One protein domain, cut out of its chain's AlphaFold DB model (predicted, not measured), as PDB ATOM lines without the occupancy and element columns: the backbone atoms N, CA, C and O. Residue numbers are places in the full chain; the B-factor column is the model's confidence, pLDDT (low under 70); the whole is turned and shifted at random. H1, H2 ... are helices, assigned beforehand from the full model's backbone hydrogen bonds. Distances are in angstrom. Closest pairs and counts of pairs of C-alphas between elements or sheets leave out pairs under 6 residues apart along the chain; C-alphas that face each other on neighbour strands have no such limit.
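What this domain is: This is residues 130 to 265 of the 265 residues of the protein "Transposable element P transposase" of Araneus ventricosus (UniProt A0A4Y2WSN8). A helical hairpin of H5 and H6 makes the core, with H2 crossing H5 and H7 crossing residues 219 to 226 of H6. H1 and H4 cross each other close to H6, with short H3 beside H1. The 136 printed residues include seven named helices, H1 to H7 along the chain, and no named strand: all helix. The whole is compact, with a radius of gyration of the C-alphas of 15.2 A and spans of 42 by 36 by 32 A.

How they stand to each other: Start at H1, residues 130 to 141; it touches H4, residues 189 to 195, at a steep tilt of 52 degrees, the closest C-alphas being those of Arg 136 and Ala 192, 5.6 A. H2, residues 156 to 163, touches H5, residues 198 to 208, only just about perpendicular at 72 degrees; the closest C-alphas, of Val 160 and Leu 207, are 5.8 A apart. H5 forms a hairpin with H6, residues 211 to 227, at a shallow tilt of 3 degrees; the closest C-alphas, of Ala 201 and Val 214, are 4.7 A apart. H7, residues 247 to 263, touches H6 at a steep tilt of 62 degrees, closest at the C-alphas of Phe 223 and Ile 256, 6.2 A. H3, residues 183 to 187, only just touches H1, with 3 pairs of C-alphas within 8 A, the closest those of Lys 133 and Arg 186, 6.8 A. Every O i to N i+4 pair is within hydrogen-bond range in H1, H4, H5 and H6, against 3 of 4 in H2, 11 of 13 in H7 and 0 of 1 in H3, where 2 of 2 O i to N i+3 pairs are.

Where its parts are: Find C-alpha 130 at (291.349, 232.384, 491.102), where H1 begins; H6 runs 24.4 A and H7 25.2 A, to C-alpha 263 at (289.779, 218.014, 480.640).

The domain as a whole: The printed part has no cut; the links H1 to H2, H2 to H3 and H6 to H7 are long. Residues 230 to 232 and 264 to 265 have pLDDT under 70.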
ATOM      1  N   HIS A 130     289.994 232.896 490.897       89.19
ATOM      2  CA  HIS A 130     291.349 232.384 491.102       89.19
ATOM      3  C   HIS A 130     291.700 231.282 490.101       89.19
ATOM      4  O   HIS A 130     292.782 231.341 489.515       89.19
ATOM      5  N   TYR A 131     290.770 230.373 489.791       89.19
ATOM      6  CA  TYR A 131     290.978 229.360 488.751       89.19
ATOM      7  C   TYR A 131     291.302 229.971 487.390       89.19
ATOM      8  O   TYR A 131     292.253 229.546 486.741       89.19
ATOM      9  N   LEU A 132     290.576 231.014 486.974       92.69
ATOM     10  CA  LEU A 132     290.823 231.660 485.680       92.69
ATOM     11  C   LEU A 132     292.217 232.292 485.610       92.69
ATOM     12  O   LEU A 132     292.889 232.233 484.581       92.69
ATOM     13  N   LYS A 133     292.659 232.904 486.718       93.19
ATOM     14  CA  LYS A 133     294.003 233.486 486.824       93.19
ATOM     15  C   LYS A 133     295.077 232.407 486.735       93.19
ATOM     16  O   LYS A 133     296.062 232.625 486.035       93.19
ATOM     17  N   LEU A 134     294.892 231.279 487.423       92.38
ATOM     18  CA  LEU A 134     295.832 230.158 487.403       92.38
ATOM     19  C   LEU A 134     295.897 229.501 486.024       92.38
ATOM     20  O   LEU A 134     296.994 229.309 485.514       92.38
ATOM     21  N   LEU A 135     294.748 229.266 485.381       93.44
ATOM     22  CA  LEU A 135     294.689 228.756 484.011       93.44
ATOM     23  C   LEU A 135     295.452 229.670 483.045       93.44
ATOM     24  O   LEU A 135     296.270 229.200 482.259       93.44
ATOM     25  N   ARG A 136     295.244 230.991 483.151       95.25
ATOM     26  CA  ARG A 136     295.997 231.980 482.370       95.25
ATOM     27  C   ARG A 136     297.489 231.902 482.659       95.25
ATOM     28  O   ARG A 136     298.273 231.957 481.725       95.25
ATOM     29  N   ASN A 137     297.887 231.833 483.928       94.50
ATOM     30  CA  ASN A 137     299.302 231.791 484.288       94.50
ATOM     31  C   ASN A 137     299.974 230.538 483.704       94.50
ATOM     32  O   ASN A 137     300.996 230.683 483.052       94.50
ATOM     33  N   ASN A 138     299.356 229.359 483.832       93.44
ATOM     34  CA  ASN A 138     299.877 228.116 483.251       93.44
ATOM     35  C   ASN A 138     299.979 228.198 481.721       93.44
ATOM     36  O   ASN A 138     301.003 227.837 481.150       93.44
ATOM     37  N   PHE A 139     298.953 228.744 481.059       95.00
ATOM     38  CA  PHE A 139     298.981 228.960 479.612       95.00
ATOM     39  C   PHE A 139     300.156 229.845 479.165       95.00
ATOM     40  O   PHE A 139     300.791 229.539 478.161       95.00
ATOM     41  N   LEU A 140     300.463 230.915 479.906       94.12
ATOM     42  CA  LEU A 140     301.574 231.817 479.577       94.12
ATOM     43  C   LEU A 140     302.948 231.265 479.980       94.12
ATOM     44  O   LEU A 140     303.935 231.552 479.316       94.12
ATOM     45  N   ASP A 141     303.032 230.507 481.075       92.94
ATOM     46  CA  ASP A 141     304.309 230.015 481.602       92.94
ATOM     47  C   ASP A 141     304.812 228.783 480.847       92.94
ATOM     48  O   ASP A 141     305.997 228.684 480.534       92.94
ATOM     49  N   THR A 142     303.919 227.829 480.579       92.94
ATOM     50  CA  THR A 142     304.280 226.506 480.044       92.94
ATOM     51  C   THR A 142     303.463 226.097 478.825       92.94
ATOM     52  O   THR A 142     303.807 225.122 478.163       92.94
ATOM     53  N   GLY A 143     302.370 226.804 478.536       93.38
ATOM     54  CA  GLY A 143     301.320 226.303 477.658       93.38
ATOM     55  C   GLY A 143     300.422 225.277 478.345       93.38
ATOM     56  O   GLY A 143     300.606 224.922 479.512       93.38
ATOM     57  N   LEU A 144     299.420 224.817 477.602       93.44
ATOM     58  CA  LEU A 144     298.440 223.820 478.013       93.44
ATOM     59  C   LEU A 144     298.531 222.618 477.076       93.44
ATOM     60  O   LEU A 144     298.513 222.786 475.859       93.44
ATOM     61  N   VAL A 145     298.592 221.419 477.644       92.31
ATOM     62  CA  VAL A 145     298.460 220.165 476.897       92.31
ATOM     63  C   VAL A 145     297.035 219.673 477.102       92.31
ATOM     64  O   VAL A 145     296.641 219.410 478.235       92.31
ATOM     65  N   LEU A 146     296.256 219.611 476.026       90.31
ATOM     66  CA  LEU A 146     294.875 219.132 476.062       90.31
ATOM     67  C   LEU A 146     294.826 217.600 476.048       90.31
ATOM     68  O   LEU A 146     295.801 216.941 475.679       90.31
ATOM     69  N   LYS A 147     293.669 217.020 476.383       86.69
ATOM     70  CA  LYS A 147     293.459 215.560 476.421       86.69
ATOM     71  C   LYS A 147     293.792 214.826 475.115       86.69
ATOM     72  O   LYS A 147     294.178 213.660 475.146       86.69
ATOM     73  N   ASP A 148     293.642 215.487 473.972       88.62
ATOM     74  CA  ASP A 148     293.972 214.941 472.648       88.62
ATOM     75  C   ASP A 148     295.464 215.068 472.278       88.62
ATOM     76  O   ASP A 148     295.866 214.675 471.186       88.62
ATOM     77  N   GLY A 149     296.289 215.610 473.181       89.81
ATOM     78  CA  GLY A 149     297.711 215.864 472.971       89.81
ATOM     79  C   GLY A 149     298.018 217.206 472.303       89.81
ATOM     80  O   GLY A 149     299.193 217.535 472.136       89.81
ATOM     81  N   THR A 150     297.006 218.004 471.944       91.12
ATOM     82  CA  THR A 150     297.223 219.338 471.370       91.12
ATOM     83  C   THR A 150     297.906 220.244 472.387       91.12
ATOM     84  O   THR A 150     297.448 220.382 473.522       91.12
ATOM     85  N   VAL A 151     298.979 220.911 471.963       93.19
ATOM     86  CA  VAL A 151     299.714 221.870 472.793       93.19
ATOM     87  C   VAL A 151     299.313 223.290 472.408       93.19
ATOM     88  O   VAL A 151     299.567 223.739 471.291       93.19
ATOM     89  N   LEU A 152     298.695 224.005 473.344       93.19
ATOM     90  CA  LEU A 152     298.343 225.414 473.213       93.19
ATOM     91  C   LEU A 152     299.354 226.270 473.972       93.19
ATOM     92  O   LEU A 152     299.432 226.211 475.195       93.19
ATOM     93  N   ILE A 153     300.096 227.101 473.254       93.31
ATOM     94  CA  ILE A 153     301.081 228.033 473.816       93.31
ATOM     95  C   ILE A 153     300.768 229.460 473.372       93.31
ATOM     96  O   ILE A 153     300.008 229.679 472.432       93.31
ATOM     97  N   GLU A 154     301.342 230.454 474.047       91.12
ATOM     98  CA  GLU A 154     301.033 231.870 473.801       91.12
ATOM     99  C   GLU A 154     301.307 232.348 472.364       91.12
ATOM    100  O   GLU A 154     300.686 233.312 471.911       91.12
ATOM    101  N   ASN A 155     302.173 231.653 471.617       89.88
ATOM    102  CA  ASN A 155     302.534 232.018 470.247       89.88
ATOM    103  C   ASN A 155     301.357 231.941 469.255       89.88
ATOM    104  O   ASN A 155     301.422 232.574 468.200       89.88
ATOM    105  N   ILE A 156     300.253 231.263 469.606       91.56
ATOM    106  CA  ILE A 156     299.020 231.241 468.800       91.56
ATOM    107  C   ILE A 156     298.478 232.658 468.553       91.56
ATOM    108  O   ILE A 156     297.764 232.901 467.586       91.56
ATOM    109  N   PHE A 157     298.842 233.618 469.407       91.81
ATOM    110  CA  PHE A 157     298.447 235.016 469.279       91.81
ATOM    111  C   PHE A 157     299.395 235.865 468.427       91.81
ATOM    112  O   PHE A 157     299.043 236.997 468.093       91.81
ATOM    113  N   GLU A 158     300.571 235.368 468.037       89.88
ATOM    114  CA  GLU A 158     301.486 236.138 467.188       89.88
ATOM    115  C   GLU A 158     300.851 236.486 465.844       89.88
ATOM    116  O   GLU A 158     300.964 237.618 465.374       89.88
ATOM    117  N   GLU A 159     300.176 235.518 465.224       87.12
ATOM    118  CA  GLU A 159     299.490 235.714 463.951       87.12
ATOM    119  C   GLU A 159     298.277 236.637 464.102       87.12
ATOM    120  O   GLU A 159     298.088 237.535 463.279       87.12
ATOM    121  N   VAL A 160     297.534 236.515 465.210       90.50
ATOM    122  CA  VAL A 160     296.448 237.444 465.562       90.50
ATOM    123  C   VAL A 160     296.974 238.875 465.618       90.50
ATOM    124  O   VAL A 160     296.431 239.753 464.957       90.50
ATOM    125  N   PHE A 161     298.079 239.128 466.323       91.19
ATOM    126  CA  PHE A 161     298.666 240.469 466.396       91.19
ATOM    127  C   PHE A 161     299.358 240.915 465.105       91.19
ATOM    128  O   PHE A 161     299.591 242.112 464.928       91.19
ATOM    129  N   LYS A 162     299.728 239.994 464.210       89.94
ATOM    130  CA  LYS A 162     300.233 240.320 462.867       89.94
ATOM    131  C   LYS A 162     299.111 240.786 461.942       89.94
ATOM    132  O   LYS A 162     299.333 241.740 461.203       89.94
ATOM    133  N   LYS A 163     297.932 240.163 462.018       89.81
ATOM    134  CA  LYS A 163     296.792 240.446 461.135       89.81
ATOM    135  C   LYS A 163     295.832 241.518 461.685       89.81
ATOM    136  O   LYS A 163     295.355 242.340 460.916       89.81
ATOM    137  N   ASP A 164     295.592 241.577 462.997       89.94
ATOM    138  CA  ASP A 164     294.635 242.501 463.648       89.94
ATOM    139  C   ASP A 164     295.277 243.855 464.026       89.94
ATOM    140  O   ASP A 164     295.334 244.261 465.195       89.94
ATOM    141  N   ARG A 165     295.867 244.538 463.034       84.81
ATOM    142  CA  ARG A 165     296.673 245.763 463.243       84.81
ATOM    143  C   ARG A 165     295.974 247.064 462.880       84.81
ATOM    144  O   ARG A 165     296.382 248.103 463.398       84.81
ATOM    145  N   GLU A 166     294.950 246.984 462.045       84.19
ATOM    146  CA  GLU A 166     294.219 248.135 461.520       84.19
ATOM    147  C   GLU A 166     293.468 248.911 462.615       84.19
ATOM    148  O   GLU A 166     293.362 248.477 463.767       84.19
ATOM    149  N   GLU A 167     292.937 250.082 462.256       83.31
ATOM    150  CA  GLU A 167     292.115 250.908 463.153       83.31
ATOM    151  C   GLU A 167     290.871 250.144 463.648       83.31
ATOM    152  O   GLU A 167     290.521 250.193 464.832       83.31
ATOM    153  N   TYR A 168     290.258 249.357 462.760       84.62
ATOM    154  CA  TYR A 168     289.133 248.479 463.072       84.62
ATOM    155  C   TYR A 168     289.618 247.078 463.430       84.62
ATOM    156  O   TYR A 168     289.815 246.232 462.561       84.62
ATOM    157  N   LYS A 169     289.782 246.835 464.732       86.00
ATOM    158  CA  LYS A 169     290.242 245.543 465.253       86.00
ATOM    159  C   LYS A 169     289.100 244.601 465.586       86.00
ATOM    160  O   LYS A 169     288.126 245.002 466.228       86.00
ATOM    161  N   LEU A 170     289.280 243.322 465.268       85.69
ATOM    162  CA  LEU A 170     288.398 242.244 465.711       85.69
ATOM    163  C   LEU A 170     288.456 242.081 467.236       85.69
ATOM    164  O   LEU A 170     287.427 241.874 467.883       85.69
ATOM    165  N   CYS A 171     289.644 242.224 467.832       84.75
ATOM    166  CA  CYS A 171     289.866 242.054 469.266       84.75
ATOM    167  C   CYS A 171     290.424 243.312 469.947       84.75
ATOM    168  O   CYS A 171     291.510 243.300 470.521       84.75
ATOM    169  N   LEU A 172     289.626 244.383 470.018       86.44
ATOM    170  CA  LEU A 172     290.000 245.662 470.661       86.44
ATOM    171  C   LEU A 172     290.599 245.535 472.080       86.44
ATOM    172  O   LEU A 172     291.406 246.366 472.505       86.44
ATOM    173  N   LYS A 173     290.167 244.525 472.847       88.88
ATOM    174  CA  LYS A 173     290.606 244.303 474.236       88.88
ATOM    175  C   LYS A 173     291.835 243.403 474.350       88.88
ATOM    176  O   LYS A 173     292.503 243.454 475.383       88.88
ATOM    177  N   LEU A 174     292.130 242.597 473.329       89.88
ATOM    178  CA  LEU A 174     293.303 241.736 473.313       89.88
ATOM    179  C   LEU A 174     294.511 242.584 472.920       89.88
ATOM    180  O   LEU A 174     294.629 243.050 471.791       89.88
ATOM    181  N   LYS A 175     295.404 242.819 473.877       89.00
ATOM    182  CA  LYS A 175     296.621 243.606 473.669       89.00
ATOM    183  C   LYS A 175     297.847 242.745 473.983       89.00
ATOM    184  O   LYS A 175     297.745 241.890 474.864       89.00
ATOM    185  N   PRO A 176     299.008 242.992 473.348       88.88
ATOM    186  CA  PRO A 176     300.218 242.198 473.584       88.88
ATOM    187  C   PRO A 176     300.630 242.107 475.060       88.88
ATOM    188  O   PRO A 176     301.073 241.061 475.524       88.88
ATOM    189  N   ASN A 177     300.396 243.163 475.845       89.06
ATOM    190  CA  ASN A 177     300.712 243.180 477.275       89.06
ATOM    191  C   ASN A 177     299.887 242.189 478.120       89.06
ATOM    192  O   ASN A 177     300.260 241.918 479.259       89.06
ATOM    193  N   LEU A 178     298.779 241.639 477.602       89.69
ATOM    194  CA  LEU A 178     298.025 240.584 478.292       89.69
ATOM    195  C   LEU A 178     298.787 239.251 478.317       89.69
ATOM    196  O   LEU A 178     298.514 238.444 479.207       89.69
ATOM    197  N   LEU A 179     299.730 239.041 477.390       89.38
ATOM    198  CA  LEU A 179     300.597 237.858 477.356       89.38
ATOM    199  C   LEU A 179     301.847 238.032 478.228       89.38
ATOM    200  O   LEU A 179     302.386 237.074 478.757       89.38
ATOM    201  N   THR A 180     302.273 239.269 478.491       89.88
ATOM    202  CA  THR A 180     303.496 239.550 479.262       89.88
ATOM    203  C   THR A 180     303.231 239.908 480.727       89.88
ATOM    204  O   THR A 180     304.025 240.611 481.354       89.88
ATOM    205  N   VAL A 181     302.103 239.469 481.289       88.69
ATOM    206  CA  VAL A 181     301.696 239.795 482.667       88.69
ATOM    207  C   VAL A 181     302.645 239.205 483.720       88.69
ATOM    208  O   VAL A 181     302.866 237.991 483.798       88.69
ATOM    209  N   ARG A 182     303.170 240.063 484.602       87.94
ATOM    210  CA  ARG A 182     304.122 239.683 485.663       87.94
ATOM    211  C   ARG A 182     303.732 240.262 487.024       87.94
ATOM    212  O   ARG A 182     302.980 241.231 487.115       87.94
ATOM    213  N   GLY A 183     304.242 239.645 488.093       89.44
ATOM    214  CA  GLY A 183     304.043 240.099 489.473       89.44
ATOM    215  C   GLY A 183     302.568 240.342 489.814       89.44
ATOM    216  O   GLY A 183     301.708 239.503 489.543       89.44
ATOM    217  N   ASN A 184     302.267 241.523 490.357       85.88
ATOM    218  CA  ASN A 184     300.917 241.902 490.791       85.88
ATOM    219  C   ASN A 184     299.875 241.903 489.657       85.88
ATOM    220  O   ASN A 184     298.683 241.742 489.915       85.88
ATOM    221  N   GLU A 185     300.279 242.023 488.389       87.44
ATOM    222  CA  GLU A 185     299.338 241.950 487.264       87.44
ATOM    223  C   GLU A 185     298.742 240.553 487.076       87.44
ATOM    224  O   GLU A 185     297.627 240.416 486.559       87.44
ATOM    225  N   ARG A 186     299.424 239.512 487.573       90.44
ATOM    226  CA  ARG A 186     298.886 238.148 487.596       90.44
ATOM    227  C   ARG A 186     297.695 237.995 488.538       90.44
ATOM    228  O   ARG A 186     296.900 237.073 488.363       90.44
ATOM    229  N   GLN A 187     297.509 238.930 489.470       88.19
ATOM    230  CA  GLN A 187     296.346 238.953 490.356       88.19
ATOM    231  C   GLN A 187     295.107 239.588 489.717       88.19
ATOM    232  O   GLN A 187     293.994 239.393 490.208       88.19
ATOM    233  N   LYS A 188     295.251 240.299 488.590       90.12
ATOM    234  CA  LYS A 188     294.110 240.876 487.871       90.12
ATOM    235  C   LYS A 188     293.359 239.780 487.111       90.12
ATOM    236  O   LYS A 188     293.935 239.066 486.292       90.12
ATOM    237  N   VAL A 189     292.044 239.716 487.322       90.44
ATOM    238  CA  VAL A 189     291.135 238.767 486.646       90.44
ATOM    239  C   VAL A 189     290.759 239.245 485.239       90.44
ATOM    240  O   VAL A 189     290.551 238.436 484.340       90.44
ATOM    241  N   SER A 190     290.683 240.565 485.020       91.69
ATOM    242  CA  SER A 190     290.248 241.138 483.735       91.69
ATOM    243  C   SER A 190     291.102 240.695 482.534       91.69
ATOM    244  O   SER A 190     290.506 240.356 481.509       91.69
ATOM    245  N   PRO A 191     292.450 240.647 482.619       92.50
ATOM    246  CA  PRO A 191     293.283 240.082 481.556       92.50
ATOM    247  C   PRO A 191     292.926 238.632 481.229       92.50
ATOM    248  O   PRO A 191     292.701 238.313 480.069       92.50
ATOM    249  N   ALA A 192     292.783 237.780 482.248       93.75
ATOM    250  CA  ALA A 192     292.471 236.365 482.060       93.75
ATOM    251  C   ALA A 192     291.081 236.156 481.431       93.75
ATOM    252  O   ALA A 192     290.937 235.373 480.498       93.75
ATOM    253  N   LYS A 193     290.078 236.938 481.856       92.94
ATOM    254  CA  LYS A 193     288.745 236.939 481.231       92.94
ATOM    255  C   LYS A 193     288.780 237.394 479.773       92.94
ATOM    256  O   LYS A 193     288.004 236.910 478.964       92.94
ATOM    257  N   THR A 194     289.629 238.365 479.451       94.00
ATOM    258  CA  THR A 194     289.754 238.853 478.072       94.00
ATOM    259  C   THR A 194     290.434 237.809 477.193       94.00
ATOM    260  O   THR A 194     289.979 237.574 476.079       94.00
ATOM    261  N   LEU A 195     291.481 237.160 477.706       94.69
ATOM    262  CA  LEU A 195     292.212 236.109 477.007       94.69
ATOM    263  C   LEU A 195     291.288 234.944 476.627       94.69
ATOM    264  O   LEU A 195     291.148 234.652 475.448       94.69
ATOM    265  N   PHE A 196     290.578 234.362 477.595       94.31
ATOM    266  CA  PHE A 196     289.667 233.229 477.379       94.31
ATOM    267  C   PHE A 196     288.225 233.657 477.069       94.31
ATOM    268  O   PHE A 196     287.284 233.082 477.602       94.31
ATOM    269  N   SER A 197     288.035 234.709 476.269       93.12
ATOM    270  CA  SER A 197     286.691 235.162 475.883       93.12
ATOM    271  C   SER A 197     286.247 234.565 474.551       93.12
ATOM    272  O   SER A 197     287.070 234.376 473.655       93.12
ATOM    273  N   ALA A 198     284.935 234.393 474.353       91.69
ATOM    274  CA  ALA A 198     284.389 233.990 473.054       91.69
ATOM    275  C   ALA A 198     284.760 234.960 471.911       91.69
ATOM    276  O   ALA A 198     284.881 234.554 470.760       91.69
ATOM    277  N   THR A 199     284.966 236.251 472.198       91.69
ATOM    278  CA  THR A 199     285.441 237.217 471.189       91.69
ATOM    279  C   THR A 199     286.866 236.898 470.742       91.69
ATOM    280  O   THR A 199     287.135 236.880 469.544       91.69
ATOM    281  N   THR A 200     287.750 236.590 471.692       93.12
ATOM    282  CA  THR A 200     289.127 236.170 471.407       93.12
ATOM    283  C   THR A 200     289.159 234.850 470.645       93.12
ATOM    284  O   THR A 200     289.886 234.740 469.663       93.12
ATOM    285  N   ALA A 201     288.324 233.884 471.036       93.62
ATOM    286  CA  ALA A 201     288.196 232.617 470.326       93.62
ATOM    287  C   ALA A 201     287.761 232.828 468.866       93.62
ATOM    288  O   ALA A 201     288.411 232.346 467.947       93.62
ATOM    289  N   LYS A 202     286.736 233.649 468.611       91.62
ATOM    290  CA  LYS A 202     286.297 233.955 467.239       91.62
ATOM    291  C   LYS A 202     287.365 234.653 466.398       91.62
ATOM    292  O   LYS A 202     287.466 234.380 465.207       91.62
ATOM    293  N   ALA A 203     288.168 235.535 466.989       91.31
ATOM    294  CA  ALA A 203     289.278 236.151 466.266       91.31
ATOM    295  C   ALA A 203     290.401 235.153 465.957       91.31
ATOM    296  O   ALA A 203     290.939 235.199 464.857       91.31
ATOM    297  N   LEU A 204     290.715 234.230 466.874       92.00
ATOM    298  CA  LEU A 204     291.640 233.122 466.599       92.00
ATOM    299  C   LEU A 204     291.149 232.283 465.414       92.00
ATOM    300  O   LEU A 204     291.919 232.022 464.496       92.00
ATOM    301  N   LEU A 205     289.855 231.946 465.378       92.44
ATOM    302  CA  LEU A 205     289.267 231.202 464.264       92.44
ATOM    303  C   LEU A 205     289.470 231.927 462.928       92.44
ATOM    304  O   LEU A 205     289.973 231.338 461.977       92.44
ATOM    305  N   LEU A 206     289.099 233.210 462.872       91.62
ATOM    306  CA  LEU A 206     289.139 234.005 461.642       91.62
ATOM    307  C   LEU A 206     290.560 234.319 461.163       91.62
ATOM    308  O   LEU A 206     290.767 234.512 459.968       91.62
ATOM    309  N   LEU A 207     291.522 234.440 462.080       91.06
ATOM    310  CA  LEU A 207     292.861 234.930 461.756       91.06
ATOM    311  C   LEU A 207     293.917 233.832 461.678       91.06
ATOM    312  O   LEU A 207     294.905 234.039 460.980       91.06
ATOM    313  N   THR A 208     293.746 232.707 462.369       88.94
ATOM    314  CA  THR A 208     294.767 231.648 462.440       88.94
ATOM    315  C   THR A 208     294.235 230.267 462.065       88.94
ATOM    316  O   THR A 208     295.008 229.316 462.076       88.94
ATOM    317  N   GLU A 209     292.924 230.123 461.826       87.81
ATOM    318  CA  GLU A 209     292.255 228.844 461.518       87.81
ATOM    319  C   GLU A 209     292.514 227.733 462.562       87.81
ATOM    320  O   GLU A 209     292.322 226.545 462.306       87.81
ATOM    321  N   ASN A 210     292.928 228.103 463.784       88.25
ATOM    322  CA  ASN A 210     293.271 227.146 464.836       88.25
ATOM    323  C   ASN A 210     292.003 226.685 465.563       88.25
ATOM    324  O   ASN A 210     291.692 227.136 466.667       88.25
ATOM    325  N   GLN A 211     291.275 225.771 464.925       91.75
ATOM    326  CA  GLN A 211     289.996 225.250 465.403       91.75
ATOM    327  C   GLN A 211     290.076 224.718 466.841       91.75
ATOM    328  O   GLN A 211     289.181 224.964 467.648       91.75
ATOM    329  N   ARG A 212     291.176 224.048 467.201       90.94
ATOM    330  CA  ARG A 212     291.300 223.429 468.522       90.94
ATOM    331  C   ARG A 212     291.493 224.448 469.643       90.94
ATOM    332  O   ARG A 212     290.899 224.309 470.712       90.94
ATOM    333  N   ALA A 213     292.264 225.509 469.393       91.69
ATOM    334  CA  ALA A 213     292.364 226.627 470.327       91.69
ATOM    335  C   ALA A 213     291.001 227.308 470.525       91.69
ATOM    336  O   ALA A 213     290.637 227.650 471.647       91.69
ATOM    337  N   VAL A 214     290.224 227.466 469.453       92.50
ATOM    338  CA  VAL A 214     288.889 228.081 469.499       92.50
ATOM    339  C   VAL A 214     287.952 227.262 470.379       92.50
ATOM    340  O   VAL A 214     287.370 227.812 471.313       92.50
ATOM    341  N   GLU A 215     287.870 225.953 470.134       92.75
ATOM    342  CA  GLU A 215     287.051 225.028 470.922       92.75
ATOM    343  C   GLU A 215     287.380 225.113 472.411       92.75
ATOM    344  O   GLU A 215     286.478 225.258 473.235       92.75
ATOM    345  N   PHE A 216     288.669 225.090 472.761       93.69
ATOM    346  CA  PHE A 216     289.099 225.189 474.152       93.69
ATOM    347  C   PHE A 216     288.741 226.546 474.781       93.69
ATOM    348  O   PHE A 216     288.235 226.605 475.901       93.69
ATOM    349  N   PHE A 217     288.969 227.656 474.074       94.50
ATOM    350  CA  PHE A 217     288.717 228.995 474.612       94.50
ATOM    351  C   PHE A 217     287.217 229.286 474.764       94.50
ATOM    352  O   PHE A 217     286.814 229.866 475.774       94.50
ATOM    353  N   GLU A 218     286.378 228.871 473.810       93.56
ATOM    354  CA  GLU A 218     284.916 228.974 473.932       93.56
ATOM    355  C   GLU A 218     284.376 228.072 475.039       93.56
ATOM    356  O   GLU A 218     283.458 228.461 475.769       93.56
ATOM    357  N   PHE A 219     284.960 226.886 475.197       93.31
ATOM    358  CA  PHE A 219     284.627 225.974 476.278       93.31
ATOM    359  C   PHE A 219     284.918 226.585 477.655       93.31
ATOM    360  O   PHE A 219     284.045 226.578 478.529       93.31
ATOM    361  N   VAL A 220     286.094 227.198 477.832       94.19
ATOM    362  CA  VAL A 220     286.439 227.940 479.051       94.19
ATOM    363  C   VAL A 220     285.478 229.119 479.261       94.19
ATOM    364  O   VAL A 220     284.900 229.218 480.344       94.19
ATOM    365  N   ASP A 221     285.233 229.982 478.262       93.75
ATOM    366  CA  ASP A 221     284.289 231.116 478.402       93.75
ATOM    367  C   ASP A 221     282.896 230.628 478.833       93.75
ATOM    368  O   ASP A 221     282.291 231.197 479.741       93.75
ATOM    369  N   SER A 222     282.423 229.529 478.236       92.44
ATOM    370  CA  SER A 222     281.119 228.929 478.526       92.44
ATOM    371  C   SER A 222     281.038 228.386 479.951       92.44
ATOM    372  O   SER A 222     280.070 228.667 480.657       92.44
ATOM    373  N   PHE A 223     282.061 227.662 480.414       92.94
ATOM    374  CA  PHE A 223     282.140 227.192 481.798       92.94
ATOM    375  C   PHE A 223     282.097 228.361 482.792       92.94
ATOM    376  O   PHE A 223     281.335 228.341 483.763       92.94
ATOM    377  N   PHE A 224     282.873 229.418 482.536       91.38
ATOM    378  CA  PHE A 224     282.884 230.597 483.399       91.38
ATOM    379  C   PHE A 224     281.578 231.389 483.340       91.38
ATOM    380  O   PHE A 224     281.181 231.939 484.366       91.38
ATOM    381  N   ASP A 225     280.899 231.444 482.196       89.94
ATOM    382  CA  ASP A 225     279.575 232.054 482.081       89.94
ATOM    383  C   ASP A 225     278.543 231.309 482.948       89.94
ATOM    384  O   ASP A 225     277.810 231.963 483.689       89.94
ATOM    385  N   ILE A 226     278.551 229.968 482.953       90.31
ATOM    386  CA  ILE A 226     277.673 229.148 483.812       90.31
ATOM    387  C   ILE A 226     277.932 229.452 485.287       90.31
ATOM    388  O   ILE A 226     277.023 229.822 486.036       90.31
ATOM    389  N   MET A 227     279.196 229.354 485.697       88.06
ATOM    390  CA  MET A 227     279.611 229.506 487.093       88.06
ATOM    391  C   MET A 227     279.498 230.957 487.592       88.06
ATOM    392  O   MET A 227     279.412 231.207 488.797       88.06
ATOM    393  N   LYS A 228     279.466 231.934 486.676       83.81
ATOM    394  CA  LYS A 228     279.298 233.362 486.957       83.81
ATOM    395  C   LYS A 228     278.007 233.877 486.323       83.81
ATOM    396  O   LYS A 228     278.032 234.690 485.401       83.81
ATOM    397  N   SER A 229     276.886 233.467 486.907       74.50
ATOM    398  CA  SER A 229     275.541 233.857 486.478       74.50
ATOM    399  C   SER A 229     274.941 234.916 487.415       74.50
ATOM    400  O   SER A 229     274.349 234.574 488.437       74.50
ATOM    401  N   PRO A 230     275.108 236.225 487.139       68.25
ATOM    402  CA  PRO A 230     274.591 237.277 488.014       68.25
ATOM    403  C   PRO A 230     273.097 237.556 487.812       68.25
ATOM    404  O   PRO A 230     272.520 238.315 488.589       68.25
ATOM    405  N   LYS A 231     272.490 237.036 486.738       66.81
ATOM    406  CA  LYS A 231     271.139 237.390 486.295       66.81
ATOM    407  C   LYS A 231     270.321 236.133 486.038       66.81
ATOM    408  O   LYS A 231     270.797 235.218 485.381       66.81
ATOM    409  N   LEU A 232     269.067 236.151 486.484       66.00
ATOM    410  CA  LEU A 232     268.084 235.114 486.160       66.00
ATOM    411  C   LEU A 232     267.786 235.069 484.648       66.00
ATOM    412  O   LEU A 232     267.560 234.005 484.084       66.00
ATOM    413  N   HIS A 233     267.846 236.232 483.991       72.44
ATOM    414  CA  HIS A 233     267.667 236.383 482.550       72.44
ATOM    415  C   HIS A 233     268.942 236.981 481.938       72.44
ATOM    416  O   HIS A 233     269.218 238.174 482.126       72.44
ATOM    417  N   PRO A 234     269.762 236.169 481.257       74.31
ATOM    418  CA  PRO A 234     270.991 236.626 480.642       74.31
ATOM    419  C   PRO A 234     270.688 237.297 479.298       74.31
ATOM    420  O   PRO A 234     269.573 237.242 478.780       74.31
ATOM    421  N   LEU A 235     271.693 237.955 478.722       73.44
ATOM    422  CA  LEU A 235     271.574 238.486 477.366       73.44
ATOM    423  C   LEU A 235     271.405 237.334 476.366       73.44
ATOM    424  O   LEU A 235     271.982 236.261 476.547       73.44
ATOM    425  N   SER A 236     270.666 237.573 475.281       71.75
ATOM    426  CA  SER A 236     270.387 236.565 474.246       71.75
ATOM    427  C   SER A 236     271.649 235.946 473.635       71.75
ATOM    428  O   SER A 236     271.636 234.786 473.237       71.75
ATOM    429  N   ASN A 237     272.751 236.697 473.594       76.25
ATOM    430  CA  ASN A 237     274.038 236.250 473.069       76.25
ATOM    431  C   ASN A 237     274.908 235.473 474.077       76.25
ATOM    432  O   ASN A 237     275.967 234.986 473.690       76.25
ATOM    433  N   LYS A 238     274.494 235.361 475.347       81.75
ATOM    434  CA  LYS A 238     275.175 234.579 476.395       81.75
ATOM    435  C   LYS A 238     274.162 233.788 477.240       81.75
ATOM    436  O   LYS A 238     274.076 233.995 478.450       81.75
ATOM    437  N   PRO A 239     273.390 232.867 476.633       80.44
ATOM    438  CA  PRO A 239     272.312 232.149 477.320       80.44
ATOM    439  C   PRO A 239     272.798 231.287 478.496       80.44
ATOM    440  O   PRO A 239     272.039 231.028 479.427       80.44
ATOM    441  N   LEU A 240     274.073 230.889 478.488       85.38
ATOM    442  CA  LEU A 240     274.692 230.095 479.550       85.38
ATOM    443  C   LEU A 240     274.953 230.886 480.844       85.38
ATOM    444  O   LEU A 240     275.176 230.268 481.876       85.38
ATOM    445  N   GLN A 241     274.833 232.222 480.834       84.00
ATOM    446  CA  GLN A 241     274.919 233.064 482.043       84.00
ATOM    447  C   GLN A 241     273.673 233.011 482.947       84.00
ATOM    448  O   GLN A 241     273.528 233.840 483.850       84.00
ATOM    449  N   ALA A 242     272.764 232.069 482.698       81.31
ATOM    450  CA  ALA A 242     271.731 231.650 483.639       81.31
ATOM    451  C   ALA A 242     271.953 230.188 484.026       81.31
ATOM    452  O   ALA A 242     271.206 229.293 483.617       81.31
ATOM    453  N   GLY A 243     273.003 229.959 484.811       80.62
ATOM    454  CA  GLY A 243     273.318 228.673 485.424       80.62
ATOM    455  C   GLY A 243     272.103 228.119 486.163       80.62
ATOM    456  O   GLY A 243     271.600 228.748 487.093       80.62
ATOM    457  N   ASN A 244     271.599 226.979 485.699       79.81
ATOM    458  CA  ASN A 244     270.374 226.317 486.146       79.81
ATOM    459  C   ASN A 244     269.123 227.224 486.190       79.81
ATOM    460  O   ASN A 244     268.153 226.908 486.873       79.81
ATOM    461  N   GLY A 245     269.121 228.347 485.460       77.75
ATOM    462  CA  GLY A 245     268.005 229.300 485.424       77.75
ATOM    463  C   GLY A 245     267.077 229.152 484.214       77.75
ATOM    464  O   GLY A 245     265.921 229.562 484.281       77.75
ATOM    465  N   LEU A 246     267.563 228.571 483.111       79.38
ATOM    466  CA  LEU A 246     266.803 228.363 481.875       79.38
ATOM    467  C   LEU A 246     266.818 226.884 481.471       79.38
ATOM    468  O   LEU A 246     267.825 226.403 480.952       79.38
ATOM    469  N   GLU A 247     265.689 226.199 481.652       82.75
ATOM    470  CA  GLU A 247     265.541 224.743 481.461       82.75
ATOM    471  C   GLU A 247     266.065 224.243 480.108       82.75
ATOM    472  O   GLU A 247     266.791 223.255 480.042       82.75
ATOM    473  N   LYS A 248     265.804 225.000 479.032       86.38
ATOM    474  CA  LYS A 248     266.283 224.705 477.672       86.38
ATOM    475  C   LYS A 248     267.797 224.446 477.593       86.38
ATOM    476  O   LYS A 248     268.241 223.729 476.703       86.38
ATOM    477  N   TYR A 249     268.586 225.060 478.473       86.31
ATOM    478  CA  TYR A 249     270.045 224.978 478.449       86.31
ATOM    479  C   TYR A 249     270.619 224.022 479.503       86.31
ATOM    480  O   TYR A 249     271.836 223.875 479.549       86.31
ATOM    481  N   PHE A 250     269.800 223.348 480.320       89.12
ATOM    482  CA  PHE A 250     270.290 222.508 481.425       89.12
ATOM    483  C   PHE A 250     271.214 221.389 480.950       89.12
ATOM    484  O   PHE A 250     272.348 221.312 481.411       89.12
ATOM    485  N   SER A 251     270.798 220.600 479.956       90.31
ATOM    486  CA  SER A 251     271.632 219.511 479.427       90.31
ATOM    487  C   SER A 251     272.958 220.019 478.854       90.31
ATOM    488  O   SER A 251     273.996 219.387 479.028       90.31
ATOM    489  N   GLN A 252     272.952 221.193 478.211       91.56
ATOM    490  CA  GLN A 252     274.177 221.811 477.704       91.56
ATOM    491  C   GLN A 252     275.097 222.254 478.851       91.56
ATOM    492  O   GLN A 252     276.307 222.051 478.781       91.56
ATOM    493  N   GLN A 253     274.539 222.855 479.905       91.38
ATOM    494  CA  GLN A 253     275.305 223.290 481.071       91.38
ATOM    495  C   GLN A 253     275.915 222.100 481.814       91.38
ATOM    496  O   GLN A 253     277.106 222.125 482.116       91.38
ATOM    497  N   GLU A 254     275.141 221.038 482.045       91.62
ATOM    498  CA  GLU A 254     275.628 219.800 482.663       91.62
ATOM    499  C   GLU A 254     276.755 219.169 481.844       91.62
ATOM    500  O   GLU A 254     277.792 218.819 482.407       91.62
ATOM    501  N   GLN A 255     276.607 219.107 480.516       93.31
ATOM    502  CA  GLN A 255     277.655 218.591 479.639       93.31
ATOM    503  C   GLN A 255     278.942 219.421 479.737       93.31
ATOM    504  O   GLN A 255     280.028 218.856 479.818       93.31
ATOM    505  N   ILE A 256     278.846 220.756 479.763       93.31
ATOM    506  CA  ILE A 256     280.019 221.635 479.902       93.31
ATOM    507  C   ILE A 256     280.705 221.422 481.258       93.31
ATOM    508  O   ILE A 256     281.931 221.328 481.317       93.31
ATOM    509  N   LEU A 257     279.935 221.313 482.344       91.75
ATOM    510  CA  LEU A 257     280.479 221.054 483.680       91.75
ATOM    511  C   LEU A 257     281.170 219.681 483.751       91.75
ATOM    512  O   LEU A 257     282.256 219.573 484.324       91.75
ATOM    513  N   GLN A 258     280.577 218.655 483.139       90.94
ATOM    514  CA  GLN A 258     281.149 217.311 483.073       90.94
ATOM    515  C   GLN A 258     282.424 217.279 482.221       90.94
ATOM    516  O   GLN A 258     283.444 216.761 482.670       90.94
ATOM    517  N   ASN A 259     282.415 217.919 481.050       90.81
ATOM    518  CA  ASN A 259     283.598 218.034 480.199       90.81
ATOM    519  C   ASN A 259     284.741 218.763 480.920       90.81
ATOM    520  O   ASN A 259     285.898 218.397 480.748       90.81
ATOM    521  N   MET A 260     284.440 219.765 481.760       88.94
ATOM    522  CA  MET A 260     285.488 220.517 482.474       88.94
ATOM    523  C   MET A 260     286.162 219.641 483.514       88.94
ATOM    524  O   MET A 260     287.376 219.686 483.684       88.94
ATOM    525  N   LYS A 261     285.384 218.775 484.162       84.94
ATOM    526  CA  LYS A 261     285.929 217.753 485.048       84.94
ATOM    527  C   LYS A 261     286.823 216.760 484.298       84.94
ATOM    528  O   LYS A 261     287.765 216.256 484.892       84.94
ATOM    529  N   GLU A 262     286.536 216.458 483.038       85.19
ATOM    530  CA  GLU A 262     287.311 215.499 482.245       85.19
ATOM    531  C   GLU A 262     288.576 216.079 481.608       85.19
ATOM    532  O   GLU A 262     289.552 215.350 481.511       85.19
ATOM    533  N   GLU A 263     288.578 217.346 481.184       80.06
ATOM    534  CA  GLU A 263     289.779 218.014 480.640       80.06
ATOM    535  C   GLU A 263     290.779 218.430 481.729       80.06
ATOM    536  O   GLU A 263     291.954 218.636 481.448       80.06
ATOM    537  N   MET A 264     290.333 218.582 482.979       69.69
ATOM    538  CA  MET A 264     291.206 218.983 484.091       69.69
ATOM    539  C   MET A 264     291.758 217.808 484.922       69.69
ATOM    540  O   MET A 264     292.482 218.066 485.886       69.69
ATOM    541  N   ASN A 265     291.404 216.556 484.600       60.34
ATOM    542  CA  ASN A 265     291.934 215.340 485.242       60.34
ATOM    543  C   ASN A 265     293.016 214.693 484.380       60.34
ATOM    544  O   ASN A 265     294.003 214.213 484.980       60.34
TER     545      ASN A 265